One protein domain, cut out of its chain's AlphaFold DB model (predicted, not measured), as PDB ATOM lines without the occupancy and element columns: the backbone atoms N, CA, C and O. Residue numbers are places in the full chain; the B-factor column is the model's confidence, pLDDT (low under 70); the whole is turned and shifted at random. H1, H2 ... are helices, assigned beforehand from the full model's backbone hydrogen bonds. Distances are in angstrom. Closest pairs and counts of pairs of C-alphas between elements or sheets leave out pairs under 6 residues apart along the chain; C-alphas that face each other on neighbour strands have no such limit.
ATOM      1  N   THR A 340     201.748 164.934 204.491       76.88
ATOM      2  CA  THR A 340     201.948 166.304 204.994       76.88
ATOM      3  C   THR A 340     203.096 166.379 205.990       76.88
ATOM      4  O   THR A 340     203.864 167.340 205.947       76.88
ATOM      5  N   ASP A 341     203.242 165.362 206.837       76.88
ATOM      6  CA  ASP A 341     204.272 165.323 207.870       76.88
ATOM      7  C   ASP A 341     205.649 165.105 207.241       76.88
ATOM      8  O   ASP A 341     206.600 165.798 207.592       76.88
ATOM      9  N   ALA A 342     205.754 164.237 206.233       76.81
ATOM     10  CA  ALA A 342     206.982 164.039 205.472       76.81
ATOM     11  C   ALA A 342     207.394 165.294 204.676       76.81
ATOM     12  O   ALA A 342     208.576 165.636 204.639       76.81
ATOM     13  N   ILE A 343     206.440 166.023 204.079       78.00
ATOM     14  CA  ILE A 343     206.711 167.308 203.404       78.00
ATOM     15  C   ILE A 343     207.199 168.350 204.417       78.00
ATOM     16  O   ILE A 343     208.174 169.057 204.154       78.00
ATOM     17  N   ALA A 344     206.549 168.439 205.579       77.38
ATOM     18  CA  ALA A 344     206.937 169.363 206.635       77.38
ATOM     19  C   ALA A 344     208.324 169.024 207.199       77.38
ATOM     20  O   ALA A 344     209.143 169.926 207.361       77.38
ATOM     21  N   GLN A 345     208.625 167.748 207.447       78.56
ATOM     22  CA  GLN A 345     209.938 167.294 207.917       78.56
ATOM     23  C   GLN A 345     211.039 167.590 206.896       78.56
ATOM     24  O   GLN A 345     212.087 168.119 207.267       78.56
ATOM     25  N   ALA A 346     210.791 167.331 205.609       75.75
ATOM     26  CA  ALA A 346     211.728 167.669 204.541       75.75
ATOM     27  C   ALA A 346     211.979 169.185 204.458       75.75
ATOM     28  O   ALA A 346     213.122 169.616 204.295       75.75
ATOM     29  N   ALA A 347     210.937 169.999 204.645       76.50
ATOM     30  CA  ALA A 347     211.066 171.449 204.685       76.50
ATOM     31  C   ALA A 347     211.876 171.921 205.908       76.50
ATOM     32  O   ALA A 347     212.786 172.728 205.753       76.50
ATOM     33  N   HIS A 348     211.637 171.385 207.109       81.81
ATOM     34  CA  HIS A 348     212.431 171.729 208.301       81.81
ATOM     35  C   HIS A 348     213.895 171.287 208.180       81.81
ATOM     36  O   HIS A 348     214.799 172.035 208.554       81.81
ATOM     37  N   ALA A 349     214.157 170.112 207.602       75.88
ATOM     38  CA  ALA A 349     215.517 169.649 207.337       75.88
ATOM     39  C   ALA A 349     216.246 170.569 206.340       75.88
ATOM     40  O   ALA A 349     217.387 170.972 206.576       75.88
ATOM     41  N   ALA A 350     215.570 170.971 205.261       73.69
ATOM     42  CA  ALA A 350     216.108 171.932 204.301       73.69
ATOM     43  C   ALA A 350     216.331 173.316 204.939       73.69
ATOM     44  O   ALA A 350     217.346 173.965 204.672       73.69
ATOM     45  N   PHE A 351     215.435 173.742 205.834       85.19
ATOM     46  CA  PHE A 351     215.579 174.996 206.565       85.19
ATOM     47  C   PHE A 351     216.792 174.990 207.488       85.19
ATOM     48  O   PHE A 351     217.526 175.971 207.521       85.19
ATOM     49  N   ALA A 352     217.057 173.890 208.195       75.94
ATOM     50  CA  ALA A 352     218.228 173.778 209.059       75.94
ATOM     51  C   ALA A 352     219.537 174.009 208.281       75.94
ATOM     52  O   ALA A 352     220.422 174.721 208.758       75.94
ATOM     53  N   SER A 353     219.624 173.482 207.054       71.94
ATOM     54  CA  SER A 353     220.756 173.706 206.147       71.94
ATOM     55  C   SER A 353     220.831 175.154 205.648       71.94
ATOM     56  O   SER A 353     221.894 175.776 205.687       71.94
ATOM     57  N   VAL A 354     219.697 175.729 205.236       74.38
ATOM     58  CA  VAL A 354     219.610 177.133 204.810       74.38
ATOM     59  C   VAL A 354     219.993 178.087 205.938       74.38
ATOM     60  O   VAL A 354     220.767 179.010 205.712       74.38
ATOM     61  N   ARG A 355     219.515 177.842 207.157       82.19
ATOM     62  CA  ARG A 355     219.832 178.627 208.351       82.19
ATOM     63  C   ARG A 355     221.316 178.549 208.695       82.19
ATOM     64  O   ARG A 355     221.919 179.575 208.986       82.19
ATOM     65  N   ALA A 356     221.927 177.366 208.618       74.31
ATOM     66  CA  ALA A 356     223.366 177.214 208.830       74.31
ATOM     67  C   ALA A 356     224.186 177.991 207.786       74.31
ATOM     68  O   ALA A 356     225.134 178.687 208.139       74.31
ATOM     69  N   ARG A 357     223.786 177.932 206.510       65.88
ATOM     70  CA  ARG A 357     224.419 178.697 205.423       65.88
ATOM     71  C   ARG A 357     224.217 180.202 205.568       65.88
ATOM     72  O   ARG A 357     225.162 180.945 205.348       65.88
ATOM     73  N   ALA A 358     223.027 180.647 205.964       70.69
ATOM     74  CA  ALA A 358     222.749 182.054 206.232       70.69
ATOM     75  C   ALA A 358     223.629 182.580 207.377       70.69
ATOM     76  O   ALA A 358     224.256 183.619 207.230       70.69
ATOM     77  N   ARG A 359     223.778 181.813 208.466       79.81
ATOM     78  CA  ARG A 359     224.688 182.154 209.573       79.81
ATOM     79  C   ARG A 359     226.162 182.148 209.161       79.81
ATOM     80  O   ARG A 359     226.930 182.957 209.663       79.81
ATOM     81  N   ALA A 360     226.564 181.262 208.250       67.00
ATOM     82  CA  ALA A 360     227.924 181.241 207.714       67.00
ATOM     83  C   ALA A 360     228.213 182.445 206.802       67.00
ATOM     84  O   ALA A 360     229.278 183.041 206.911       67.00
ATOM     85  N   LEU A 361     227.261 182.821 205.939       60.25
ATOM     86  CA  LEU A 361     227.336 184.040 205.128       60.25
ATOM     87  C   LEU A 361     227.393 185.284 206.022       60.25
ATOM     88  O   LEU A 361     228.234 186.149 205.815       60.25
ATOM     89  N   GLU A 362     226.584 185.323 207.080       64.12
ATOM     90  CA  GLU A 362     226.637 186.383 208.084       64.12
ATOM     91  C   GLU A 362     227.989 186.436 208.819       64.12
ATOM     92  O   GLU A 362     228.563 187.514 208.952       64.12
ATOM     93  N   ALA A 363     228.536 185.290 209.237       66.38
ATOM     94  CA  ALA A 363     229.861 185.210 209.853       66.38
ATOM     95  C   ALA A 363     230.995 185.627 208.896       66.38
ATOM     96  O   ALA A 363     232.052 186.061 209.348       66.38
ATOM     97  N   ALA A 364     230.769 185.514 207.585       55.72
ATOM     98  CA  ALA A 364     231.670 185.968 206.531       55.72
ATOM     99  C   ALA A 364     231.430 187.432 206.103       55.72
ATOM    100  O   ALA A 364     232.093 187.906 205.184       55.72
ATOM    101  N   GLY A 365     230.495 188.149 206.738       48.00
ATOM    102  CA  GLY A 365     230.161 189.542 206.421       48.00
ATOM    103  C   GLY A 365     229.132 189.731 205.296       48.00
ATOM    104  O   GLY A 365     228.642 190.842 205.110       48.00
ATOM    105  N   ASP A 366     228.716 188.668 204.598       51.56
ATOM    106  CA  ASP A 366     227.692 188.703 203.541       51.56
ATOM    107  C   ASP A 366     226.271 188.575 204.118       51.56
ATOM    108  O   ASP A 366     225.537 187.594 203.941       51.56
ATOM    109  N   ARG A 367     225.873 189.602 204.869       54.78
ATOM    110  CA  ARG A 367     224.556 189.657 205.514       54.78
ATOM    111  C   ARG A 367     223.405 189.815 204.527       54.78
ATOM    112  O   ARG A 367     222.323 189.282 204.776       54.78
ATOM    113  N   GLU A 368     223.601 190.518 203.412       46.22
ATOM    114  CA  GLU A 368     222.557 190.610 202.392       46.22
ATOM    115  C   GLU A 368     222.336 189.248 201.715       46.22
ATOM    116  O   GLU A 368     221.185 188.853 201.505       46.22
ATOM    117  N   GLY A 369     223.408 188.491 201.434       52.22
ATOM    118  CA  GLY A 369     223.324 187.150 200.859       52.22
ATOM    119  C   GLY A 369     222.623 186.178 201.803       52.22
ATOM    120  O   GLY A 369     221.762 185.400 201.381       52.22
ATOM    121  N   ALA A 370     222.896 186.290 203.106       62.78
ATOM    122  CA  ALA A 370     222.184 185.558 204.150       62.78
ATOM    123  C   ALA A 370     220.673 185.880 204.179       62.78
ATOM    124  O   ALA A 370     219.847 184.960 204.227       62.78
ATOM    125  N   ARG A 371     220.290 187.163 204.070       61.25
ATOM    126  CA  ARG A 371     218.877 187.595 204.000       61.25
ATOM    127  C   ARG A 371     218.183 187.071 202.748       61.25
ATOM    128  O   ARG A 371     217.088 186.513 202.842       61.25
ATOM    129  N   ALA A 372     218.814 187.210 201.582       56.09
ATOM    130  CA  ALA A 372     218.278 186.718 200.314       56.09
ATOM    131  C   ALA A 372     218.058 185.196 200.344       56.09
ATOM    132  O   ALA A 372     217.030 184.706 199.866       56.09
ATOM    133  N   LEU A 373     218.974 184.451 200.971       64.88
ATOM    134  CA  LEU A 373     218.877 183.003 201.131       64.88
ATOM    135  C   LEU A 373     217.682 182.588 202.012       64.88
ATOM    136  O   LEU A 373     216.918 181.696 201.627       64.88
ATOM    137  N   LEU A 374     217.488 183.246 203.160       72.50
ATOM    138  CA  LEU A 374     216.362 182.991 204.071       72.50
ATOM    139  C   LEU A 374     215.013 183.365 203.442       72.50
ATOM    140  O   LEU A 374     214.052 182.599 203.539       72.50
ATOM    141  N   LEU A 375     214.952 184.493 202.729       60.91
ATOM    142  CA  LEU A 375     213.763 184.939 201.994       60.91
ATOM    143  C   LEU A 375     213.394 183.983 200.855       60.91
ATOM    144  O   LEU A 375     212.232 183.589 200.720       60.91
ATOM    145  N   GLY A 376     214.384 183.574 200.058       59.97
ATOM    146  CA  GLY A 376     214.193 182.612 198.976       59.97
ATOM    147  C   GLY A 376     213.678 181.267 199.488       59.97
ATOM    148  O   GLY A 376     212.835 180.642 198.844       59.97
ATOM    149  N   PHE A 377     214.129 180.839 200.668       74.50
ATOM    150  CA  PHE A 377     213.632 179.633 201.320       74.50
ATOM    151  C   PHE A 377     212.208 179.790 201.873       74.50
ATOM    152  O   PHE A 377     211.360 178.932 201.615       74.50
ATOM    153  N   ALA A 378     211.904 180.899 202.554       71.00
ATOM    154  CA  ALA A 378     210.561 181.182 203.064       71.00
ATOM    155  C   ALA A 378     209.514 181.177 201.934       71.00
ATOM    156  O   ALA A 378     208.436 180.601 202.081       71.00
ATOM    157  N   ALA A 379     209.859 181.728 200.765       59.00
ATOM    158  CA  ALA A 379     208.989 181.759 199.591       59.00
ATOM    159  C   ALA A 379     208.695 180.373 198.975       59.00
ATOM    160  O   ALA A 379     207.723 180.244 198.224       59.00
ATOM    161  N   ARG A 380     209.520 179.351 199.262       67.62
ATOM    162  CA  ARG A 380     209.313 177.950 198.844       67.62
ATOM    163  C   ARG A 380     208.431 177.155 199.811       67.62
ATOM    164  O   ARG A 380     207.933 176.092 199.437       67.62
ATOM    165  N   CYS A 381     208.209 177.668 201.020       70.44
ATOM    166  CA  CYS A 381     207.531 176.977 202.119       70.44
ATOM    167  C   CYS A 381     206.094 177.468 202.354       70.44
ATOM    168  O   CYS A 381     205.598 177.379 203.470       70.44
ATOM    169  N   ASP A 382     205.431 177.990 201.320       68.56
ATOM    170  CA  ASP A 382     204.158 178.705 201.457       68.56
ATOM    171  C   ASP A 382     203.068 177.911 202.217       68.56
ATOM    172  O   ASP A 382     202.652 176.806 201.836       68.56
ATOM    173  N   GLY A 383     202.638 178.486 203.342       63.78
ATOM    174  CA  GLY A 383     201.688 177.943 204.311       63.78
ATOM    175  C   GLY A 383     202.164 176.712 205.098       63.78
ATOM    176  O   GLY A 383     201.339 175.954 205.603       63.78
ATOM    177  N   LEU A 384     203.477 176.504 205.221       73.69
ATOM    178  CA  LEU A 384     204.084 175.597 206.202       73.69
ATOM    179  C   LEU A 384     204.589 176.383 207.417       73.69
ATOM    180  O   LEU A 384     205.075 177.501 207.279       73.69
ATOM    181  N   ALA A 385     204.568 175.771 208.605       76.31
ATOM    182  CA  ALA A 385     205.042 176.407 209.841       76.31
ATOM    183  C   ALA A 385     206.502 176.907 209.751       76.31
ATOM    184  O   ALA A 385     206.805 178.003 210.217       76.31
ATOM    185  N   VAL A 386     207.370 176.170 209.048       77.12
ATOM    186  CA  VAL A 386     208.784 176.525 208.824       77.12
ATOM    187  C   VAL A 386     208.976 177.861 208.087       77.12
ATOM    188  O   VAL A 386     210.021 178.499 208.198       77.12
ATOM    189  N   GLN A 387     207.962 178.332 207.352       77.81
ATOM    190  CA  GLN A 387     207.961 179.667 206.750       77.81
ATOM    191  C   GLN A 387     208.033 180.756 207.823       77.81
ATOM    192  O   GLN A 387     208.780 181.721 207.668       77.81
ATOM    193  N   ASN A 388     207.292 180.583 208.922       72.50
ATOM    194  CA  ASN A 388     207.270 181.536 210.028       72.50
ATOM    195  C   ASN A 388     208.609 181.547 210.771       72.50
ATOM    196  O   ASN A 388     209.058 182.612 211.185       72.50
ATOM    197  N   GLU A 389     209.273 180.395 210.886       78.88
ATOM    198  CA  GLU A 389     210.613 180.286 211.475       78.88
ATOM    199  C   GLU A 389     211.671 180.991 210.615       78.88
ATOM    200  O   GLU A 389     212.470 181.771 211.132       78.88
ATOM    201  N   ALA A 390     211.633 180.806 209.291       74.56
ATOM    202  CA  ALA A 390     212.507 181.522 208.360       74.56
ATOM    203  C   ALA A 390     212.289 183.042 208.404       74.56
ATOM    204  O   ALA A 390     213.245 183.817 208.366       74.56
ATOM    205  N   GLN A 391     211.035 183.477 208.537       69.94
ATOM    206  CA  GLN A 391     210.683 184.886 208.711       69.94
ATOM    207  C   GLN A 391     211.054 185.437 210.096       69.94
ATOM    208  O   GLN A 391     211.273 186.638 210.232       69.94
ATOM    209  N   ALA A 392     211.092 184.605 211.138       72.31
ATOM    210  CA  ALA A 392     211.535 185.003 212.471       72.31
ATOM    211  C   ALA A 392     213.057 185.215 212.517       72.31
ATOM    212  O   ALA A 392     213.499 186.234 213.034       72.31
ATOM    213  N   GLU A 393     213.848 184.326 211.903       75.75
ATOM    214  CA  GLU A 393     215.305 184.515 211.759       75.75
ATOM    215  C   GLU A 393     215.624 185.771 210.931       75.75
ATOM    216  O   GLU A 393     216.494 186.550 211.306       75.75
ATOM    217  N   LEU A 394     214.865 186.034 209.858       69.25
ATOM    218  CA  LEU A 394     215.003 187.267 209.078       69.25
ATOM    219  C   LEU A 394     214.748 188.527 209.927       69.25
ATOM    220  O   LEU A 394     215.502 189.490 209.838       69.25
ATOM    221  N   ARG A 395     213.708 188.510 210.773       66.75
ATOM    222  CA  ARG A 395     213.393 189.617 211.693       66.75
ATOM    223  C   ARG A 395     214.487 189.825 212.741       66.75
ATOM    224  O   ARG A 395     214.891 190.959 212.962       66.75
ATOM    225  N   ALA A 396     215.014 188.744 213.314       68.31
ATOM    226  CA  ALA A 396     216.119 188.809 214.269       68.31
ATOM    227  C   ALA A 396     217.403 189.391 213.642       68.31
ATOM    228  O   ALA A 396     218.103 190.182 214.273       68.31
ATOM    229  N   MET A 397     217.691 189.057 212.377       66.75
ATOM    230  CA  MET A 397     218.803 189.657 211.627       66.75
ATOM    231  C   MET A 397     218.591 191.150 211.344       66.75
ATOM    232  O   MET A 397     219.547 191.926 211.370       66.75
ATOM    233  N   ASP A 398     217.351 191.569 211.087       54.00
ATOM    234  CA  ASP A 398     217.011 192.970 210.820       54.00
ATOM    235  C   ASP A 398     217.127 193.854 212.078       54.00
ATOM    236  O   ASP A 398     217.497 195.026 211.972       54.00
ATOM    237  N   GLU A 399     216.900 193.289 213.268       52.06
ATOM    238  CA  GLU A 399     217.076 193.959 214.566       52.06
ATOM    239  C   GLU A 399     218.560 194.130 214.959       52.06
ATOM    240  O   GLU A 399     218.934 195.147 215.547       52.06
ATOM    241  N   ALA A 400     219.440 193.201 214.560       51.41
ATOM    242  CA  ALA A 400     220.884 193.241 214.845       51.41
ATOM    243  C   ALA A 400     221.678 194.274 214.008       51.41
ATOM    244  O   ALA A 400     222.855 194.527 214.266       51.41
ATOM    245  N   ARG A 424     224.006 182.476 183.203       59.22
ATOM    246  CA  ARG A 424     223.858 183.932 183.003       59.22
ATOM    247  C   ARG A 424     222.859 184.276 181.897       59.22
ATOM    248  O   ARG A 424     222.107 185.238 182.044       59.22
ATOM    249  N   ARG A 425     222.830 183.512 180.801       62.97
ATOM    250  CA  ARG A 425     221.846 183.675 179.718       62.97
ATOM    251  C   ARG A 425     220.436 183.346 180.204       62.97
ATOM    252  O   ARG A 425     219.519 184.129 179.973       62.97
ATOM    253  N   GLU A 426     220.270 182.240 180.923       70.69
ATOM    254  CA  GLU A 426     218.993 181.843 181.528       70.69
ATOM    255  C   GLU A 426     218.517 182.867 182.561       70.69
ATOM    256  O   GLU A 426     217.358 183.287 182.528       70.69
ATOM    257  N   ALA A 427     219.426 183.354 183.405       66.75
ATOM    258  CA  ALA A 427     219.157 184.410 184.370       66.75
ATOM    259  C   ALA A 427     218.686 185.706 183.693       66.75
ATOM    260  O   ALA A 427     217.687 186.296 184.109       66.75
ATOM    261  N   ALA A 428     219.357 186.126 182.617       61.81
ATOM    262  CA  ALA A 428     218.969 187.305 181.848       61.81
ATOM    263  C   ALA A 428     217.571 187.152 181.221       61.81
ATOM    264  O   ALA A 428     216.768 188.085 181.271       61.81
ATOM    265  N   VAL A 429     217.246 185.971 180.682       66.25
ATOM    266  CA  VAL A 429     215.920 185.680 180.109       66.25
ATOM    267  C   VAL A 429     214.832 185.690 181.182       66.25
ATOM    268  O   VAL A 429     213.790 186.315 180.983       66.25
ATOM    269  N   LEU A 430     215.053 185.022 182.317       74.38
ATOM    270  CA  LEU A 430     214.086 184.972 183.417       74.38
ATOM    271  C   LEU A 430     213.841 186.356 184.011       74.38
ATOM    272  O   LEU A 430     212.689 186.730 184.221       74.38
ATOM    273  N   ARG A 431     214.900 187.147 184.200       79.75
ATOM    274  CA  ARG A 431     214.791 188.540 184.641       79.75
ATOM    275  C   ARG A 431     213.971 189.381 183.665       79.75
ATOM    276  O   ARG A 431     213.017 190.029 184.085       79.75
ATOM    277  N   ALA A 432     214.284 189.320 182.370       66.88
ATOM    278  CA  ALA A 432     213.554 190.067 181.346       66.88
ATOM    279  C   ALA A 432     212.063 189.693 181.309       66.88
ATOM    280  O   ALA A 432     211.203 190.572 181.241       66.88
ATOM    281  N   ARG A 433     211.740 188.397 181.418       77.25
ATOM    282  CA  ARG A 433     210.350 187.924 181.511       77.25
ATOM    283  C   ARG A 433     209.661 188.425 182.774       77.25
ATOM    284  O   ARG A 433     208.515 188.855 182.700       77.25
ATOM    285  N   ALA A 434     210.347 188.411 183.913       79.06
ATOM    286  CA  ALA A 434     209.788 188.885 185.170       79.06
ATOM    287  C   ALA A 434     209.498 190.396 185.150       79.06
ATOM    288  O   ALA A 434     208.472 190.846 185.657       79.06
ATOM    289  N   GLU A 435     210.377 191.189 184.535       79.75
ATOM    290  CA  GLU A 435     210.166 192.624 184.324       79.75
ATOM    291  C   GLU A 435     209.014 192.903 183.358       79.75
ATOM    292  O   GLU A 435     208.171 193.757 183.633       79.75
ATOM    293  N   GLN A 436     208.950 192.170 182.245       75.19
ATOM    294  CA  GLN A 436     207.858 192.280 181.281       75.19
ATOM    295  C   GLN A 436     206.513 191.932 181.924       75.19
ATOM    296  O   GLN A 436     205.561 192.695 181.781       75.19
ATOM    297  N   ALA A 437     206.460 190.826 182.670       81.12
ATOM    298  CA  ALA A 437     205.288 190.398 183.418       81.12
ATOM    299  C   ALA A 437     204.841 191.472 184.417       81.12
ATOM    300  O   ALA A 437     203.662 191.793 184.492       81.12
ATOM    301  N   LEU A 438     205.772 192.103 185.139       81.62
ATOM    302  CA  LEU A 438     205.420 193.193 186.046       81.62
ATOM    303  C   LEU A 438     204.826 194.402 185.304       81.62
ATOM    304  O   LEU A 438     203.834 194.956 185.769       81.62
ATOM    305  N   ARG A 439     205.380 194.796 184.146       75.62
ATOM    306  CA  ARG A 439     204.858 195.924 183.343       75.62
ATOM    307  C   ARG A 439     203.442 195.674 182.823       75.62
ATOM    308  O   ARG A 439     202.661 196.616 182.744       75.62
ATOM    309  N   THR A 440     203.112 194.423 182.503       74.12
ATOM    310  CA  THR A 440     201.787 194.002 182.019       74.12
ATOM    311  C   THR A 440     200.864 193.476 183.121       74.12
ATOM    312  O   THR A 440     199.806 192.934 182.811       74.12
ATOM    313  N   LEU A 441     201.245 193.649 184.392       76.00
ATOM    314  CA  LEU A 441     200.471 193.261 185.580       76.00
ATOM    315  C   LEU A 441     200.222 191.766 185.758       76.00
ATOM    316  O   LEU A 441     199.249 191.322 186.354       76.00
ATOM    317  N   ARG A 442     201.174 190.967 185.299       81.19
ATOM    318  CA  ARG A 442     201.230 189.520 185.476       81.19
ATOM    319  C   ARG A 442     202.126 189.180 186.667       81.19
ATOM    320  O   ARG A 442     203.083 188.425 186.552       81.19
ATOM    321  N   TRP A 443     201.868 189.765 187.835       80.56
ATOM    322  CA  TRP A 443     202.751 189.658 189.018       80.56
ATOM    323  C   TRP A 443     202.943 188.225 189.519       80.56
ATOM    324  O   TRP A 443     204.004 187.915 190.056       80.56
ATOM    325  N   HIS A 444     201.964 187.340 189.312       77.25
ATOM    326  CA  HIS A 444     202.114 185.911 189.591       77.25
ATOM    327  C   HIS A 444     203.192 185.280 188.696       77.25
ATOM    328  O   HIS A 444     204.098 184.624 189.205       77.25
ATOM    329  N   GLU A 445     203.170 185.575 187.392       81.69
ATOM    330  CA  GLU A 445     204.209 185.148 186.442       81.69
ATOM    331  C   GLU A 445     205.560 185.795 186.777       81.69
ATOM    332  O   GLU A 445     206.595 185.130 186.772       81.69
ATOM    333  N   ALA A 446     205.565 187.082 187.147       83.62
ATOM    334  CA  ALA A 446     206.778 187.765 187.584       83.62
ATOM    335  C   ALA A 446     207.401 187.056 188.794       83.62
ATOM    336  O   ALA A 446     208.593 186.751 188.787       83.62
ATOM    337  N   LEU A 447     206.594 186.742 189.813       81.31
ATOM    338  CA  LEU A 447     207.028 186.026 191.009       81.31
ATOM    339  C   LEU A 447     207.589 184.638 190.669       81.31
ATOM    340  O   LEU A 447     208.609 184.243 191.229       81.31
ATOM    341  N   GLU A 448     206.968 183.904 189.748       79.50
ATOM    342  CA  GLU A 448     207.471 182.608 189.276       79.50
ATOM    343  C   GLU A 448     208.821 182.724 188.570       79.50
ATOM    344  O   GLU A 448     209.741 181.956 188.861       79.50
ATOM    345  N   HIS A 449     208.982 183.713 187.693       81.44
ATOM    346  CA  HIS A 449     210.248 183.959 187.012       81.44
ATOM    347  C   HIS A 449     211.353 184.399 187.979       81.44
ATOM    348  O   HIS A 449     212.484 183.930 187.853       81.44
ATOM    349  N   TRP A 450     211.036 185.213 188.990       82.62
ATOM    350  CA  TRP A 450     211.989 185.555 190.051       82.62
ATOM    351  C   TRP A 450     212.343 184.353 190.935       82.62
ATOM    352  O   TRP A 450     213.496 184.219 191.336       82.62
ATOM    353  N   ARG A 451     211.403 183.434 191.195       76.94
ATOM    354  CA  ARG A 451     211.681 182.170 191.910       76.94
ATOM    355  C   ARG A 451     212.608 181.269 191.108       76.94
ATOM    356  O   ARG A 451     213.533 180.700 191.679       76.94
ATOM    357  N   ALA A 452     212.370 181.158 189.804       73.69
ATOM    358  CA  ALA A 452     213.240 180.415 188.903       73.69
ATOM    359  C   ALA A 452     214.639 181.044 188.844       73.69
ATOM    360  O   ALA A 452     215.628 180.328 188.943       73.69
ATOM    361  N   LEU A 453     214.726 182.378 188.773       75.44
ATOM    362  CA  LEU A 453     216.000 183.096 188.806       75.44
ATOM    363  C   LEU A 453     216.766 182.831 190.107       75.44
ATOM    364  O   LEU A 453     217.952 182.529 190.064       75.44
ATOM    365  N   ALA A 454     216.091 182.907 191.255       70.19
ATOM    366  CA  ALA A 454     216.695 182.668 192.564       70.19
ATOM    367  C   ALA A 454     217.123 181.204 192.792       70.19
ATOM    368  O   ALA A 454     217.840 180.918 193.748       70.19
ATOM    369  N   ALA A 455     216.664 180.276 191.948       67.38
ATOM    370  CA  ALA A 455     217.082 178.879 191.970       67.38
ATOM    371  C   ALA A 455     218.335 178.616 191.115       67.38
ATOM    372  O   ALA A 455     218.923 177.541 191.238       67.38
ATOM    373  N   LEU A 456     218.744 179.561 190.258       64.31
ATOM    374  CA  LEU A 456     219.941 179.413 189.433       64.31
ATOM    375  C   LEU A 456     221.219 179.624 190.263       64.31
ATOM    376  O   LEU A 456     221.253 180.505 191.127       64.31
ATOM    377  N   PRO A 457     222.302 178.875 189.980       62.44
ATOM    378  CA  PRO A 457     223.620 179.172 190.526       62.44
ATOM    379  C   PRO A 457     224.063 180.561 190.055       62.44
ATOM    380  O   PRO A 457     224.176 180.811 188.853       62.44
ATOM    381  N   ALA A 458     224.303 181.473 190.992       62.03
ATOM    382  CA  ALA A 458     224.621 182.861 190.690       62.03
ATOM    383  C   ALA A 458     225.703 183.393 191.642       62.03
ATOM    384  O   ALA A 458     225.766 182.951 192.793       62.03
ATOM    385  N   PRO A 459     226.554 184.332 191.186       51.47
ATOM    386  CA  PRO A 459     227.431 185.072 192.087       51.47
ATOM    387  C   PRO A 459     226.598 185.865 193.117       51.47
ATOM    388  O   PRO A 459     225.427 186.161 192.833       51.47
ATOM    389  N   PRO A 460     227.165 186.196 194.295       49.75
ATOM    390  CA  PRO A 460     226.433 186.796 195.414       49.75
ATOM    391  C   PRO A 460     225.565 187.987 195.001       49.75
ATOM    392  O   PRO A 460     224.377 188.028 195.307       49.75
ATOM    393  N   GLU A 461     226.095 188.888 194.180       51.66
ATOM    394  CA  GLU A 461     225.417 190.106 193.730       51.66
ATOM    395  C   GLU A 461     224.163 189.800 192.894       51.66
ATOM    396  O   GLU A 461     223.121 190.444 193.031       51.66
ATOM    397  N   ALA A 462     224.223 188.771 192.048       56.19
ATOM    398  CA  ALA A 462     223.089 188.350 191.229       56.19
ATOM    399  C   ALA A 462     222.031 187.591 192.051       56.19
ATOM    400  O   ALA A 462     220.834 187.705 191.762       56.19
ATOM    401  N   ALA A 463     222.453 186.856 193.086       57.72
ATOM    402  CA  ALA A 463     221.550 186.214 194.038       57.72
ATOM    403  C   ALA A 463     220.781 187.253 194.872       57.72
ATOM    404  O   ALA A 463     219.566 187.122 195.046       57.72
ATOM    405  N   LEU A 464     221.459 188.324 195.305       57.47
ATOM    406  CA  LEU A 464     220.840 189.474 195.969       57.47
ATOM    407  C   LEU A 464     219.755 190.101 195.105       57.47
ATOM    408  O   LEU A 464     218.615 190.263 195.536       57.47
ATOM    409  N   GLU A 465     220.086 190.414 193.858       63.75
ATOM    410  CA  GLU A 465     219.161 191.070 192.942       63.75
ATOM    411  C   GLU A 465     217.941 190.188 192.605       63.75
ATOM    412  O   GLU A 465     216.820 190.691 192.482       63.75
ATOM    413  N   GLY A 466     218.126 188.864 192.531       66.81
ATOM    414  CA  GLY A 466     217.029 187.898 192.442       66.81
ATOM    415  C   GLY A 466     216.151 187.859 193.700       66.81
ATOM    416  O   GLY A 466     214.923 187.842 193.591       66.81
ATOM    417  N   GLY A 467     216.761 187.917 194.887       66.94
ATOM    418  CA  GLY A 467     216.062 188.006 196.172       66.94
ATOM    419  C   GLY A 467     215.211 189.273 196.304       66.94
ATOM    420  O   GLY A 467     214.035 189.202 196.663       66.94
ATOM    421  N   TRP A 468     215.758 190.429 195.922       74.00
ATOM    422  CA  TRP A 468     215.001 191.681 195.845       74.00
ATOM    423  C   TRP A 468     213.850 191.593 194.838       74.00
ATOM    424  O   TRP A 468     212.744 192.055 195.113       74.00
ATOM    425  N   GLY A 469     214.080 190.947 193.690       78.94
ATOM    426  CA  GLY A 469     213.053 190.694 192.682       78.94
ATOM    427  C   GLY A 469     211.840 189.921 193.207       78.94
ATOM    428  O   GLY A 469     210.699 190.281 192.894       78.94
ATOM    429  N   LEU A 470     212.083 188.910 194.047       76.25
ATOM    430  CA  LEU A 470     211.045 188.145 194.740       76.25
ATOM    431  C   LEU A 470     210.231 189.012 195.700       76.25
ATOM    432  O   LEU A 470     209.002 189.002 195.635       76.25
ATOM    433  N   LEU A 471     210.913 189.764 196.571       77.38
ATOM    434  CA  LEU A 471     210.279 190.617 197.577       77.38
ATOM    435  C   LEU A 471     209.377 191.671 196.926       77.38
ATOM    436  O   LEU A 471     208.209 191.814 197.284       77.38
ATOM    437  N   ASP A 472     209.913 192.360 195.925       84.25
ATOM    438  CA  ASP A 472     209.206 193.355 195.126       84.25
ATOM    439  C   ASP A 472     207.930 192.789 194.501       84.25
ATOM    440  O   ASP A 472     206.847 193.355 194.642       84.25
ATOM    441  N   SER A 473     208.043 191.640 193.833       83.69
ATOM    442  CA  SER A 473     206.910 191.030 193.131       83.69
ATOM    443  C   SER A 473     205.853 190.515 194.106       83.69
ATOM    444  O   SER A 473     204.658 190.614 193.830       83.69
ATOM    445  N   ALA A 474     206.268 190.021 195.276       78.94
ATOM    446  CA  ALA A 474     205.357 189.603 196.333       78.94
ATOM    447  C   ALA A 474     204.565 190.784 196.922       78.94
ATOM    448  O   ALA A 474     203.354 190.659 197.127       78.94
ATOM    449  N   ARG A 475     205.217 191.935 197.146       84.56
ATOM    450  CA  ARG A 475     204.554 193.173 197.595       84.56
ATOM    451  C   ARG A 475     203.543 193.675 196.568       84.56
ATOM    452  O   ARG A 475     202.409 193.984 196.924       84.56
ATOM    453  N   VAL A 476     203.907 193.672 195.286       84.25
ATOM    454  CA  VAL A 476     202.989 194.065 194.206       84.25
ATOM    455  C   VAL A 476     201.791 193.112 194.107       84.25
ATOM    456  O   VAL A 476     200.654 193.569 194.009       84.25
ATOM    457  N   ALA A 477     202.001 191.800 194.244       83.44
ATOM    458  CA  ALA A 477     200.898 190.838 194.301       83.44
ATOM    459  C   ALA A 477     199.985 191.050 195.529       83.44
ATOM    460  O   ALA A 477     198.780 190.806 195.477       83.44
ATOM    461  N   ALA A 478     200.529 191.502 196.664       82.38
ATOM    462  CA  ALA A 478     199.723 191.845 197.836       82.38
ATOM    463  C   ALA A 478     198.861 193.098 197.606       82.38
ATOM    464  O   ALA A 478     197.682 193.100 197.981       82.38
ATOM    465  N   LEU A 479     199.423 194.115 196.944       85.75
ATOM    466  CA  LEU A 479     198.714 195.329 196.537       85.75
ATOM    467  C   LEU A 479     197.538 195.012 195.602       85.75
ATOM    468  O   LEU A 479     196.428 195.485 195.841       85.75
ATOM    469  N   GLU A 480     197.741 194.151 194.602       84.38
ATOM    470  CA  GLU A 480     196.664 193.672 193.723       84.38
ATOM    471  C   GLU A 480     195.518 193.066 194.538       84.38
ATOM    472  O   GLU A 480     194.361 193.462 194.394       84.38
ATOM    473  N   ARG A 481     195.820 192.127 195.442       82.94
ATOM    474  CA  ARG A 481     194.777 191.487 196.257       82.94
ATOM    475  C   ARG A 481     193.983 192.507 197.075       82.94
ATOM    476  O   ARG A 481     192.785 192.314 197.279       82.94
ATOM    477  N   ARG A 482     194.613 193.587 197.552       82.19
ATOM    478  CA  ARG A 482     193.903 194.688 198.227       82.19
ATOM    479  C   ARG A 482     193.025 195.480 197.270       82.19
ATOM    480  O   ARG A 482     191.879 195.739 197.626       82.19
ATOM    481  N   LEU A 483     193.523 195.819 196.083       83.88
ATOM    482  CA  LEU A 483     192.736 196.486 195.045       83.88
ATOM    483  C   LEU A 483     191.474 195.678 194.707       83.88
ATOM    484  O   LEU A 483     190.368 196.210 194.754       83.88
ATOM    485  N   LEU A 484     191.625 194.378 194.450       82.25
ATOM    486  CA  LEU A 484     190.511 193.482 194.127       82.25
ATOM    487  C   LEU A 484     189.494 193.373 195.269       82.25
ATOM    488  O   LEU A 484     188.286 193.385 195.023       82.25
ATOM    489  N   ARG A 485     189.960 193.321 196.525       79.69
ATOM    490  CA  ARG A 485     189.081 193.356 197.707       79.69
ATOM    491  C   ARG A 485     188.329 194.678 197.825       79.69
ATOM    492  O   ARG A 485     187.128 194.659 198.067       79.69
ATOM    493  N   ALA A 486     189.008 195.807 197.630       74.81
ATOM    494  CA  ALA A 486     188.393 197.131 197.677       74.81
ATOM    495  C   ALA A 486     187.324 197.299 196.585       74.81
ATOM    496  O   ALA A 486     186.255 197.853 196.837       74.81
ATOM    497  N   LEU A 487     187.582 196.764 195.390       76.62
ATOM    498  CA  LEU A 487     186.625 196.766 194.289       76.62
ATOM    499  C   LEU A 487     185.470 195.784 194.505       76.62
ATOM    500  O   LEU A 487     184.378 196.077 194.037       76.62
ATOM    501  N   SER A 488     185.658 194.672 195.216       70.88
ATOM    502  CA  SER A 488     184.603 193.674 195.472       70.88
ATOM    503  C   SER A 488     183.764 193.943 196.732       70.88
ATOM    504  O   SER A 488     182.809 193.216 196.992       70.88
ATOM    505  N   ALA A 489     184.105 194.955 197.537       67.94
ATOM    506  CA  ALA A 489     183.402 195.251 198.783       67.94
ATOM    507  C   ALA A 489     182.003 195.841 198.524       67.94
ATOM    508  O   ALA A 489     181.878 196.980 198.070       67.94
ATOM    509  N   ASP A 490     180.952 195.098 198.873       57.16
ATOM    510  CA  ASP A 490     179.556 195.542 198.769       57.16
ATOM    511  C   ASP A 490     179.141 196.334 200.019       57.16
ATOM    512  O   ASP A 490     178.439 195.857 200.908       57.16
ATOM    513  N   THR A 491     179.694 197.542 200.158       56.62
ATOM    514  CA  THR A 491     179.403 198.441 201.285       56.62
ATOM    515  C   THR A 491     179.182 199.878 200.808       56.62
ATOM    516  O   THR A 491     179.797 200.306 199.830       56.62
ATOM    517  N   PRO A 492     178.379 200.688 201.525       50.81
ATOM    518  CA  PRO A 492     178.157 202.101 201.193       50.81
ATOM    519  C   PRO A 492     179.427 202.974 201.267       50.81
ATOM    520  O   PRO A 492     179.425 204.096 200.774       50.81
TER     521      PRO A 492
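AT A GLANCE: This is residues 340 to 400 and 424 to 492 of the 1083 residues of the protein "FHA domain-containing protein" of Planctomycetes bacterium (UniProt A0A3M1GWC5). Two up-and-down bundles of three helices, H1 H2 H3 and H4 H5 H6, meet where H2 crosses H6. Residues 481 to 492 stick out. The printed part, 130 residues with six named helices, is all helix and only just compact, close to loose: radius of gyration of the C-alphas 16.3 A, spans 53 by 37 by 33 A.

IN THESE COORDINATES: Find C-alpha 340 at (201.948, 166.304, 204.994); H1 runs 34.1 A to residue 363. H2 is residues 367 to 378, H3 385 to 400, H4 424 to 439, H5 443 to 454. H6 runs 42.4 A from residue 460 to C-alpha 488 at (184.603, 193.674, 195.472).

HOW THE PARTS SIT: H6 touches H2 with residues 460 to 471 alone, at a steep tilt of 48 degrees; their closest C-alphas, 467 and 372, are 4.9 A apart. Every O i to N i+4 pair is within hydrogen-bond range except in H3, 11 of 12.

THE WHOLE: Residues 401 to 423 are cut out; C-alphas 400 and 424 are 33.3 A apart. pLDDT is under 70 in 52 residues.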